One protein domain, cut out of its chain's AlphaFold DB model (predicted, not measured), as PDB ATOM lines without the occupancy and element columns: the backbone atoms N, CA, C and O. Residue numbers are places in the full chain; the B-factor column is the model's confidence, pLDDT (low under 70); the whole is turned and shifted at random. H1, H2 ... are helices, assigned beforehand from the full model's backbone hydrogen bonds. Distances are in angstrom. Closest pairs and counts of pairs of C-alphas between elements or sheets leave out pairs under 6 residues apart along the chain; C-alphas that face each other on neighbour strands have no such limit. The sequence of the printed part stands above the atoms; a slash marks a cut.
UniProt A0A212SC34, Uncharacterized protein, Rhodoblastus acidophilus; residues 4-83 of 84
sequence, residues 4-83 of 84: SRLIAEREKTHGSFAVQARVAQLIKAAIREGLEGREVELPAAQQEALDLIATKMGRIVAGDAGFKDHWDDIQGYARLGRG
ATOM      1  N   SER A   4     -23.666  11.485  -6.338       90.00
ATOM      2  CA  SER A   4     -22.617  10.611  -5.800       90.00
ATOM      3  C   SER A   4     -21.221  11.087  -6.199       90.00
ATOM      4  O   SER A   4     -20.304  11.125  -5.380       90.00
ATOM      5  N   ARG A   5     -21.065  11.528  -7.454       89.88
ATOM      6  CA  ARG A   5     -19.794  12.060  -7.957       89.88
ATOM      7  C   ARG A   5     -19.422  13.367  -7.261       89.88
ATOM      8  O   ARG A   5     -18.260  13.568  -6.931       89.88
ATOM      9  N   LEU A   6     -20.398  14.240  -7.010       88.94
ATOM     10  CA  LEU A   6     -20.162  15.486  -6.277       88.94
ATOM     11  C   LEU A   6     -19.740  15.228  -4.823       88.94
ATOM     12  O   LEU A   6     -18.866  15.928  -4.316       88.94
ATOM     13  N   ILE A   7     -20.352  14.241  -4.164       91.31
ATOM     14  CA  ILE A   7     -19.995  13.841  -2.796       91.31
ATOM     15  C   ILE A   7     -18.555  13.331  -2.761       91.31
ATOM     16  O   ILE A   7     -17.755  13.870  -2.004       91.31
ATOM     17  N   ALA A   8     -18.200  12.393  -3.643       89.75
ATOM     18  CA  ALA A   8     -16.857  11.817  -3.693       89.75
ATOM     19  C   ALA A   8     -15.763  12.867  -3.962       89.75
ATOM     20  O   ALA A   8     -14.694  12.821  -3.361       89.75
ATOM     21  N   GLU A   9     -16.017  13.845  -4.840       90.56
ATOM     22  CA  GLU A   9     -15.065  14.939  -5.067       90.56
ATOM     23  C   GLU A   9     -14.918  15.847  -3.841       90.56
ATOM     24  O   GLU A   9     -13.812  16.281  -3.525       90.56
ATOM     25  N   ARG A  10     -16.009  16.112  -3.112       88.31
ATOM     26  CA  ARG A  10     -15.981  16.952  -1.906       88.31
ATOM     27  C   ARG A  10     -15.375  16.255  -0.698       88.31
ATOM     28  O   ARG A  10     -14.758  16.931   0.116       88.31
ATOM     29  N   GLU A  11     -15.515  14.941  -0.573       92.25
ATOM     30  CA  GLU A  11     -14.893  14.171   0.510       92.25
ATOM     31  C   GLU A  11     -13.363  14.271   0.489       92.25
ATOM     32  O   GLU A  11     -12.743  14.220   1.548       92.25
ATOM     33  N   LYS A  12     -12.744  14.501  -0.678       90.25
ATOM     34  CA  LYS A  12     -11.285  14.678  -0.793       90.25
ATOM     35  C   LYS A  12     -10.761  15.883  -0.007       90.25
ATOM     36  O   LYS A  12      -9.639  15.833   0.477       90.25
ATOM     37  N   THR A  13     -11.553  16.949   0.110       91.31
ATOM     38  CA  THR A  13     -11.161  18.174   0.827       91.31
ATOM     39  C   THR A  13     -11.904  18.336   2.148       91.31
ATOM     40  O   THR A  13     -11.310  18.744   3.137       91.31
ATOM     41  N   HIS A  14     -13.190  17.989   2.206       90.69
ATOM     42  CA  HIS A  14     -14.031  18.162   3.394       90.69
ATOM     43  C   HIS A  14     -14.011  16.957   4.345       90.69
ATOM     44  O   HIS A  14     -14.512  17.061   5.464       90.69
ATOM     45  N   GLY A  15     -13.478  15.819   3.894       93.31
ATOM     46  CA  GLY A  15     -13.473  14.572   4.645       93.31
ATOM     47  C   GLY A  15     -14.864  13.987   4.880       93.31
ATOM     48  O   GLY A  15     -15.835  14.308   4.192       93.31
ATOM     49  N   SER A  16     -14.959  13.108   5.880       94.81
ATOM     50  CA  SER A  16     -16.213  12.441   6.235       94.81
ATOM     51  C   SER A  16     -17.257  13.437   6.742       94.81
ATOM     52  O   SER A  16     -17.052  14.106   7.761       94.81
ATOM     53  N   PHE A  17     -18.437  13.452   6.110       94.88
ATOM     54  CA  PHE A  17     -19.558  14.277   6.564       94.88
ATOM     55  C   PHE A  17     -19.970  13.968   8.011       94.88
ATOM     56  O   PHE A  17     -20.303  14.882   8.759       94.88
ATOM     57  N   ALA A  18     -19.899  12.704   8.442       96.25
ATOM     58  CA  ALA A  18     -20.240  12.319   9.812       96.25
ATOM     59  C   ALA A  18     -19.284  12.946  10.842       96.25
ATOM     60  O   ALA A  18     -19.720  13.435  11.887       96.25
ATOM     61  N   VAL A  19     -17.980  12.979  10.538       97.06
ATOM     62  CA  VAL A  19     -16.977  13.627  11.396       97.06
ATOM     63  C   VAL A  19     -17.177  15.139  11.392       97.06
ATOM     64  O   VAL A  19     -17.265  15.736  12.465       97.06
ATOM     65  N   GLN A  20     -17.338  15.733  10.206       96.81
ATOM     66  CA  GLN A  20     -17.610  17.160  10.042       96.81
ATOM     67  C   GLN A  20     -18.838  17.587  10.860       96.81
ATOM     68  O   GLN A  20     -18.775  18.555  11.620       96.81
ATOM     69  N   ALA A  21     -19.950  16.857  10.723       97.81
ATOM     70  CA  ALA A  21     -21.210  17.143  11.396       97.81
ATOM     71  C   ALA A  21     -21.077  17.027  12.917       97.81
ATOM     72  O   ALA A  21     -21.516  17.928  13.629       97.81
ATOM     73  N   ARG A  22     -20.421  15.968  13.417       98.50
ATOM     74  CA  ARG A  22     -20.183  15.792  14.856       98.50
ATOM     75  C   ARG A  22     -19.405  16.971  15.436       98.50
ATOM     76  O   ARG A  22     -19.836  17.555  16.424       98.50
ATOM     77  N   VAL A  23     -18.284  17.337  14.814       98.56
ATOM     78  CA  VAL A  23     -17.415  18.421  15.298       98.56
ATOM     79  C   VAL A  23     -18.138  19.764  15.255       98.56
ATOM     80  O   VAL A  23     -18.160  20.477  16.256       98.56
ATOM     81  N   ALA A  24     -18.784  20.091  14.132       98.56
ATOM     82  CA  ALA A  24     -19.519  21.342  13.997       98.56
ATOM     83  C   ALA A  24     -20.631  21.457  15.050       98.56
ATOM     84  O   ALA A  24     -20.760  22.496  15.690       98.56
ATOM     85  N   GLN A  25     -21.411  20.395  15.275       98.69
ATOM     86  CA  GLN A  25     -22.494  20.427  16.260       98.69
ATOM     87  C   GLN A  25     -21.993  20.535  17.702       98.69
ATOM     88  O   GLN A  25     -22.631  21.229  18.490       98.69
ATOM     89  N   LEU A  26     -20.846  19.932  18.039       98.75
ATOM     90  CA  LEU A  26     -20.226  20.101  19.359       98.75
ATOM     91  C   LEU A  26     -19.817  21.557  19.615       98.75
ATOM     92  O   LEU A  26     -20.110  22.097  20.676       98.75
ATOM     93  N   ILE A  27     -19.211  22.221  18.629       98.75
ATOM     94  CA  ILE A  27     -18.830  23.639  18.748       98.75
ATOM     95  C   ILE A  27     -20.077  24.518  18.905       98.75
ATOM     96  O   ILE A  27     -20.126  25.389  19.770       98.75
ATOM     97  N   LYS A  28     -21.119  24.263  18.107       98.50
ATOM     98  CA  LYS A  28     -22.387  25.002  18.195       98.50
ATOM     99  C   LYS A  28     -23.100  24.785  19.528       98.50
ATOM    100  O   LYS A  28     -23.729  25.709  20.034       98.50
ATOM    101  N   ALA A  29     -23.014  23.582  20.094       98.44
ATOM    102  CA  ALA A  29     -23.547  23.295  21.420       98.44
ATOM    103  C   ALA A  29     -22.833  24.129  22.487       98.44
ATOM    104  O   ALA A  29     -23.513  24.792  23.257       98.44
ATOM    105  N   ALA A  30     -21.499  24.199  22.445       98.44
ATOM    106  CA  ALA A  30     -20.724  25.034  23.365       98.44
ATOM    107  C   ALA A  30     -21.069  26.531  23.248       98.44
ATOM    108  O   ALA A  30     -21.112  27.236  24.251       98.44
ATOM    109  N   ILE A  31     -21.354  27.027  22.035       96.94
ATOM    110  CA  ILE A  31     -21.817  28.411  21.833       96.94
ATOM    111  C   ILE A  31     -23.182  28.633  22.492       96.94
ATOM    112  O   ILE A  31     -23.349  29.615  23.209       96.94
ATOM    113  N   ARG A  32     -24.146  27.730  22.263       95.62
ATOM    114  CA  ARG A  32     -25.489  27.827  22.858       95.62
ATOM    115  C   ARG A  32     -25.437  27.753  24.380       95.62
ATOM    116  O   ARG A  32     -25.983  28.633  25.032       95.62
ATOM    117  N   GLU A  33     -24.713  26.779  24.923       96.88
ATOM    118  CA  GLU A  33     -24.487  26.626  26.364       96.88
ATOM    119  C   GLU A  33     -23.862  27.896  26.960       96.88
ATOM    120  O   GLU A  33     -24.308  28.399  27.985       96.88
ATOM    121  N   GLY A  34     -22.888  28.495  26.270       95.56
ATOM    122  CA  GLY A  34     -22.247  29.737  26.699       95.56
ATOM    123  C   GLY A  34     -23.136  30.990  26.666       95.56
ATOM    124  O   GLY A  34     -22.680  32.039  27.131       95.56
ATOM    125  N   LEU A  35     -24.350  30.915  26.111       94.94
ATOM    126  CA  LEU A  35     -25.366  31.978  26.119       94.94
ATOM    127  C   LEU A  35     -26.479  31.716  27.141       94.94
ATOM    128  O   LEU A  35     -27.168  32.655  27.540       94.94
ATOM    129  N   GLU A  36     -26.658  30.471  27.581       94.50
ATOM    130  CA  GLU A  36     -27.702  30.115  28.538       94.50
ATOM    131  C   GLU A  36     -27.538  30.904  29.847       94.50
ATOM    132  O   GLU A  36     -26.462  30.975  30.442       94.50
ATOM    133  N   GLY A  37     -28.623  31.548  30.285       90.94
ATOM    134  CA  GLY A  37     -28.646  32.343  31.516       90.94
ATOM    135  C   GLY A  37     -27.901  33.682  31.452       90.94
ATOM    136  O   GLY A  37     -27.765  34.336  32.485       90.94
ATOM    137  N   ARG A  38     -27.422  34.115  30.276       92.94
ATOM    138  CA  ARG A  38     -26.771  35.422  30.092       92.94
ATOM    139  C   ARG A  38     -27.723  36.447  29.487       92.94
ATOM    140  O   ARG A  38     -28.583  36.113  28.686       92.94
ATOM    141  N   GLU A  39     -27.477  37.720  29.792       93.62
ATOM    142  CA  GLU A  39     -28.153  38.862  29.150       93.62
ATOM    143  C   GLU A  39     -27.611  39.171  27.738       93.62
ATOM    144  O   GLU A  39     -28.065  40.102  27.080       93.62
ATOM    145  N   VAL A  40     -26.603  38.425  27.268       91.88
ATOM    146  CA  VAL A  40     -26.003  38.627  25.943       91.88
ATOM    147  C   VAL A  40     -26.885  37.986  24.879       91.88
ATOM    148  O   VAL A  40     -27.020  36.766  24.844       91.88
ATOM    149  N   GLU A  41     -27.404  38.800  23.964       89.56
ATOM    150  CA  GLU A  41     -28.141  38.336  22.788       89.56
ATOM    151  C   GLU A  41     -27.291  38.446  21.521       89.56
ATOM    152  O   GLU A  41     -26.587  39.436  21.301       89.56
ATOM    153  N   LEU A  42     -27.387  37.435  20.655       93.56
ATOM    154  CA  LEU A  42     -26.799  37.466  19.321       93.56
ATOM    155  C   LEU A  42     -27.890  37.780  18.290       93.56
ATOM    156  O   LEU A  42     -28.792  36.963  18.091       93.56
ATOM    157  N   PRO A  43     -27.811  38.915  17.570       95.12
ATOM    158  CA  PRO A  43     -28.609  39.139  16.374       95.12
ATOM    159  C   PRO A  43     -28.436  37.990  15.376       95.12
ATOM    160  O   PRO A  43     -27.363  37.392  15.281       95.12
ATOM    161  N   ALA A  44     -29.460  37.741  14.558       95.56
ATOM    162  CA  ALA A  44     -29.485  36.610  13.626       95.56
ATOM    163  C   ALA A  44     -28.226  36.504  12.741       95.56
ATOM    164  O   ALA A  44     -27.710  35.410  12.534       95.56
ATOM    165  N   ALA A  45     -27.681  37.634  12.274       96.12
ATOM    166  CA  ALA A  45     -26.459  37.655  11.467       96.12
ATOM    167  C   ALA A  45     -25.205  37.204  12.244       96.12
ATOM    168  O   ALA A  45     -24.343  36.531  11.683       96.12
ATOM    169  N   GLN A  46     -25.105  37.549  13.531       97.56
ATOM    170  CA  GLN A  46     -24.002  37.114  14.391       97.56
ATOM    171  C   GLN A  46     -24.106  35.621  14.701       97.56
ATOM    172  O   GLN A  46     -23.113  34.905  14.587       97.56
ATOM    173  N   GLN A  47     -25.312  35.147  15.029       97.06
ATOM    174  CA  GLN A  47     -25.570  33.729  15.268       97.06
ATOM    175  C   GLN A  47     -25.231  32.885  14.027       97.06
ATOM    176  O   GLN A  47     -24.462  31.930  14.128       97.06
ATOM    177  N   GLU A  48     -25.719  33.283  12.848       98.12
ATOM    178  CA  GLU A  48     -25.444  32.575  11.592       98.12
ATOM    179  C   GLU A  48     -23.946  32.574  11.254       98.12
ATOM    180  O   GLU A  48     -23.392  31.546  10.860       98.12
ATOM    181  N   ALA A  49     -23.250  33.696  11.462       98.44
ATOM    182  CA  ALA A  49     -21.807  33.763  11.249       98.44
ATOM    183  C   ALA A  49     -21.052  32.749  12.124       98.44
ATOM    184  O   ALA A  49     -20.201  32.016  11.617       98.44
ATOM    185  N   LEU A  50     -21.387  32.656  13.416       98.38
ATOM    186  CA  LEU A  50     -20.787  31.670  14.319       98.38
ATOM    187  C   LEU A  50     -21.107  30.229  13.892       98.38
ATOM    188  O   LEU A  50     -20.221  29.369  13.896       98.38
ATOM    189  N   ASP A  51     -22.341  29.964  13.463       98.44
ATOM    190  CA  ASP A  51     -22.766  28.644  12.996       98.44
ATOM    191  C   ASP A  51     -22.033  28.196  11.718       98.44
ATOM    192  O   ASP A  51     -21.665  27.016  11.571       98.44
ATOM    193  N   LEU A  52     -21.783  29.120  10.791       98.50
ATOM    194  CA  LEU A  52     -21.031  28.856   9.566       98.50
ATOM    195  C   LEU A  52     -19.535  28.681   9.846       98.50
ATOM    196  O   LEU A  52     -18.932  27.745   9.312       98.50
ATOM    197  N   ILE A  53     -18.952  29.480  10.747       98.81
ATOM    198  CA  ILE A  53     -17.566  29.304  11.216       98.81
ATOM    199  C   ILE A  53     -17.383  27.914  11.834       98.81
ATOM    200  O   ILE A  53     -16.495  27.171  11.412       98.81
ATOM    201  N   ALA A  54     -18.265  27.501  12.750       98.75
ATOM    202  CA  ALA A  54     -18.227  26.168  13.356       98.75
ATOM    203  C   ALA A  54     -18.305  25.047  12.303       98.75
ATOM    204  O   ALA A  54     -17.641  24.014  12.409       98.75
ATOM    205  N   THR A  55     -19.081  25.264  11.239       98.38
ATOM    206  CA  THR A  55     -19.186  24.317  10.122       98.38
ATOM    207  C   THR A  55     -17.873  24.197   9.343       98.38
ATOM    208  O   THR A  55     -17.501  23.088   8.952       98.38
ATOM    209  N   LYS A  56     -17.150  25.304   9.132       98.19
ATOM    210  CA  LYS A  56     -15.831  25.296   8.477       98.19
ATOM    211  C   LYS A  56     -14.757  24.673   9.363       98.19
ATOM    212  O   LYS A  56     -13.991  23.855   8.864       98.19
ATOM    213  N   MET A  57     -14.781  24.938  10.671       98.56
ATOM    214  CA  MET A  57     -13.932  24.235  11.644       98.56
ATOM    215  C   MET A  57     -14.150  22.718  11.576       98.56
ATOM    216  O   MET A  57     -13.188  21.956  11.537       98.56
ATOM    217  N   GLY A  58     -15.406  22.270  11.465       98.00
ATOM    218  CA  GLY A  58     -15.723  20.858  11.253       98.00
ATOM    219  C   GLY A  58     -15.088  20.269   9.987       98.00
ATOM    220  O   GLY A  58     -14.615  19.138  10.028       98.00
ATOM    221  N   ARG A  59     -15.037  21.023   8.877       97.44
ATOM    222  CA  ARG A  59     -14.403  20.565   7.622       97.44
ATOM    223  C   ARG A  59     -12.887  20.468   7.742       97.44
ATOM    224  O   ARG A  59     -12.319  19.482   7.295       97.44
ATOM    225  N   ILE A  60     -12.262  21.446   8.398       97.81
ATOM    226  CA  ILE A  60     -10.818  21.450   8.678       97.81
ATOM    227  C   ILE A  60     -10.426  20.213   9.495       97.81
ATOM    228  O   ILE A  60      -9.426  19.574   9.199       97.81
ATOM    229  N   VAL A  61     -11.223  19.852  10.506       97.75
ATOM    230  CA  VAL A  61     -10.951  18.678  11.354       97.75
ATOM    231  C   VAL A  61     -11.220  17.357  10.629       97.75
ATOM    232  O   VAL A  61     -10.552  16.363  10.899       97.75
ATOM    233  N   ALA A  62     -12.223  17.313   9.751       97.06
ATOM    234  CA  ALA A  62     -12.633  16.078   9.088       97.06
ATOM    235  C   ALA A  62     -11.806  15.736   7.840       97.06
ATOM    236  O   ALA A  62     -11.712  14.553   7.506       97.06
ATOM    237  N   GLY A  63     -11.263  16.740   7.146       94.50
ATOM    238  CA  GLY A  63     -10.619  16.599   5.840       94.50
ATOM    239  C   GLY A  63      -9.237  17.245   5.760       94.50
ATOM    240  O   GLY A  63      -8.400  17.074   6.645       94.50
ATOM    241  N   ASP A  64      -8.984  17.962   4.667       94.44
ATOM    242  CA  ASP A  64      -7.718  18.651   4.425       94.44
ATOM    243  C   ASP A  64      -7.673  19.978   5.195       94.44
ATOM    244  O   ASP A  64      -8.237  20.995   4.784       94.44
ATOM    245  N   ALA A  65      -6.958  19.975   6.321       95.75
ATOM    246  CA  ALA A  65      -6.769  21.162   7.145       95.75
ATOM    247  C   ALA A  65      -6.024  22.303   6.422       95.75
ATOM    248  O   ALA A  65      -6.142  23.460   6.831       95.75
ATOM    249  N   GLY A  66      -5.275  22.005   5.353       95.69
ATOM    250  CA  GLY A  66      -4.577  22.985   4.518       95.69
ATOM    251  C   GLY A  66      -5.448  23.614   3.429       95.69
ATOM    252  O   GLY A  66      -4.988  24.523   2.734       95.69
ATOM    253  N   PHE A  67      -6.702  23.175   3.269       96.75
ATOM    254  CA  PHE A  67      -7.570  23.671   2.208       96.75
ATOM    255  C   PHE A  67      -7.994  25.128   2.460       96.75
ATOM    256  O   PHE A  67      -8.852  25.430   3.296       96.75
ATOM    257  N   LYS A  68      -7.363  26.044   1.715       97.50
ATOM    258  CA  LYS A  68      -7.423  27.504   1.900       97.50
ATOM    259  C   LYS A  68      -8.844  28.070   1.977       97.50
ATOM    260  O   LYS A  68      -9.100  28.901   2.846       97.50
ATOM    261  N   ASP A  69      -9.768  27.585   1.148       97.12
ATOM    262  CA  ASP A  69     -11.160  28.064   1.127       97.12
ATOM    263  C   ASP A  69     -11.824  27.994   2.509       97.12
ATOM    264  O   ASP A  69     -12.583  28.884   2.871       97.12
ATOM    265  N   HIS A  70     -11.530  26.972   3.324       97.06
ATOM    266  CA  HIS A  70     -12.136  26.856   4.655       97.06
ATOM    267  C   HIS A  70     -11.725  27.992   5.591       97.06
ATOM    268  O   HIS A  70     -12.547  28.467   6.373       97.06
ATOM    269  N   TRP A  71     -10.476  28.435   5.492       98.31
ATOM    270  CA  TRP A  71      -9.940  29.534   6.286       98.31
ATOM    271  C   TRP A  71     -10.408  30.894   5.767       98.31
ATOM    272  O   TRP A  71     -10.760  31.760   6.569       98.31
ATOM    273  N   ASP A  72     -10.462  31.066   4.446       98.50
ATOM    274  CA  ASP A  72     -10.989  32.280   3.815       98.50
ATOM    275  C   ASP A  72     -12.480  32.471   4.145       98.50
ATOM    276  O   ASP A  72     -12.902  33.572   4.503       98.50
ATOM    277  N   ASP A  73     -13.269  31.391   4.123       98.38
ATOM    278  CA  ASP A  73     -14.678  31.406   4.521       98.38
ATOM    279  C   ASP A  73     -14.855  31.854   5.981       98.38
ATOM    280  O   ASP A  73     -15.715  32.681   6.277       98.38
ATOM    281  N   ILE A  74     -14.027  31.344   6.906       98.69
ATOM    282  CA  ILE A  74     -14.064  31.747   8.324       98.69
ATOM    283  C   ILE A  74     -13.823  33.253   8.463       98.69
ATOM    284  O   ILE A  74     -14.566  33.928   9.178       98.69
ATOM    285  N   GLN A  75     -12.822  33.794   7.761       98.50
ATOM    286  CA  GLN A  75     -12.548  35.234   7.759       98.50
ATOM    287  C   GLN A  75     -13.729  36.033   7.193       98.50
ATOM    288  O   GLN A  75     -14.117  37.055   7.764       98.50
ATOM    289  N   GLY A  76     -14.331  35.551   6.104       98.38
ATOM    290  CA  GLY A  76     -15.506  36.160   5.485       98.38
ATOM    291  C   GLY A  76     -16.707  36.220   6.430       98.38
ATOM    292  O   GLY A  76     -17.272  37.292   6.639       98.38
ATOM    293  N   TYR A  77     -17.068  35.101   7.061       98.56
ATOM    294  CA  TYR A  77     -18.185  35.062   8.011       98.56
ATOM    295  C   TYR A  77     -17.920  35.897   9.260       98.56
ATOM    296  O   TYR A  77     -18.822  36.591   9.721       98.56
ATOM    297  N   ALA A  78     -16.685  35.913   9.772       98.25
ATOM    298  CA  ALA A  78     -16.321  36.782  10.888       98.25
ATOM    299  C   ALA A  78     -16.516  38.267  10.537       98.25
ATOM    300  O   ALA A  78     -17.006  39.047  11.358       98.25
ATOM    301  N   ARG A  79     -16.187  38.658   9.298       98.12
ATOM    302  CA  ARG A  79     -16.418  40.016   8.801       98.12
ATOM    303  C   ARG A  79     -17.912  40.348   8.715       98.12
ATOM    304  O   ARG A  79     -18.316  41.396   9.214       98.12
ATOM    305  N   LEU A  80     -18.720  39.451   8.148       97.38
ATOM    306  CA  LEU A  80     -20.172  39.632   8.036       97.38
ATOM    307  C   LEU A  80     -20.851  39.694   9.413       97.38
ATOM    308  O   LEU A  80     -21.666  40.580   9.652       97.38
ATOM    309  N   GLY A  81     -20.473  38.816  10.347       95.94
ATOM    310  CA  GLY A  81     -21.014  38.802  11.710       95.94
ATOM    311  C   GLY A  81     -20.710  40.083  12.491       95.94
ATOM    312  O   GLY A  81     -21.543  40.559  13.258       95.94
ATOM    313  N   ARG A  82     -19.548  40.706  12.253       95.25
ATOM    314  CA  ARG A  82     -19.210  42.018  12.826       95.25
ATOM    315  C   ARG A  82     -20.087  43.160  12.277       95.25
ATOM    316  O   ARG A  82     -20.171  44.198  12.930       95.25
ATOM    317  N   GLY A  83     -20.726  42.983  11.120       89.19
ATOM    318  CA  GLY A  83     -21.522  44.014  10.443       89.19
ATOM    319  C   GLY A  83     -20.716  44.884   9.473       89.19
ATOM    320  O   GLY A  83     -20.968  46.084   9.386       89.19
TER     321      GLY A  83
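Overview. This is residues 4 to 83 of the 84 residues of an uncharacterized protein of Rhodoblastus acidophilus (UniProt A0A212SC34). Three helices lie side by side in a row, each running opposite to its neighbour, with H3 in the middle between H2 and H4. A fourth, shorter helix, H1, is turned across one end of this row and makes a corner with the end of H3, while residues 33 to 41, of which 33 belongs to H2, stick out at the other end. The 80 residues printed hold four named helices, H1, H2, H3 and H4 in that order along the chain, and no named strand; the class is all helix. The whole is elongated, 45 by 24 by 21 A, and only just compact, close to loose, with a radius of gyration of the C-alphas of 13.9 A.

Arrangement. The hub is H3, residues 44 to 62, which touches the three other helices. H4, residues 68 to 82, touches H3 at a shallow tilt of 17 degrees, and the two run opposite ways as a helical hairpin; their closest C-alphas, those of Gln 46 and Gly 81, are 4.4 A apart. H2, residues 17 to 33, touches H3 at a steep tilt of 40 degrees, opposite ways, also as a helical hairpin; their closest C-alphas, those of Gln 20 and Gly 58, are 4.3 A apart. H1, residues 4 to 14, and H3 touch only at their ends, H3 with residues 59 to 62 alone. The closest C-alphas of H1 and H3, those of His 14 and Arg 59, are 4.9 A apart, and the lines of these helices are about perpendicular, at 89 degrees. H1 and H2 are close but not clearly touching; their closest C-alphas, those of His 14 and Gln 20, are 7.6 A apart. H4 is apart from H1 and from H2. Each O i to N i+4 pair is within hydrogen-bond range in H2, H3 and H4, and 5 of 7 are in H1.

Along the chain. H3 is the longest helix, 19 residues and 26.9 A from C-alpha 44 at (-29.485, 36.610, 13.626) to C-alpha 62. H2 measures 23.9 A and H4 21.7 A, the latter ending with C-alpha 82 at (-19.210, 42.018, 12.826). H1 measures 14.7 A and begins with C-alpha 4 at (-22.617, 10.611, -5.800).

Size, cuts and confidence. The two C-alphas farthest apart, those of Arg 5 and Glu 39, are 46.5 A from each other. Residues 33 to 41, of which 33 belongs to H2, stand free; without them the body spans 37 by 23 by 21 A. The links H1 to H2 and H3 to H4 are tight, and the link H2 to H3, of 10 residues, is short. The printed part has no cut. Its mean pLDDT is 95.8, and no printed residue is under 70.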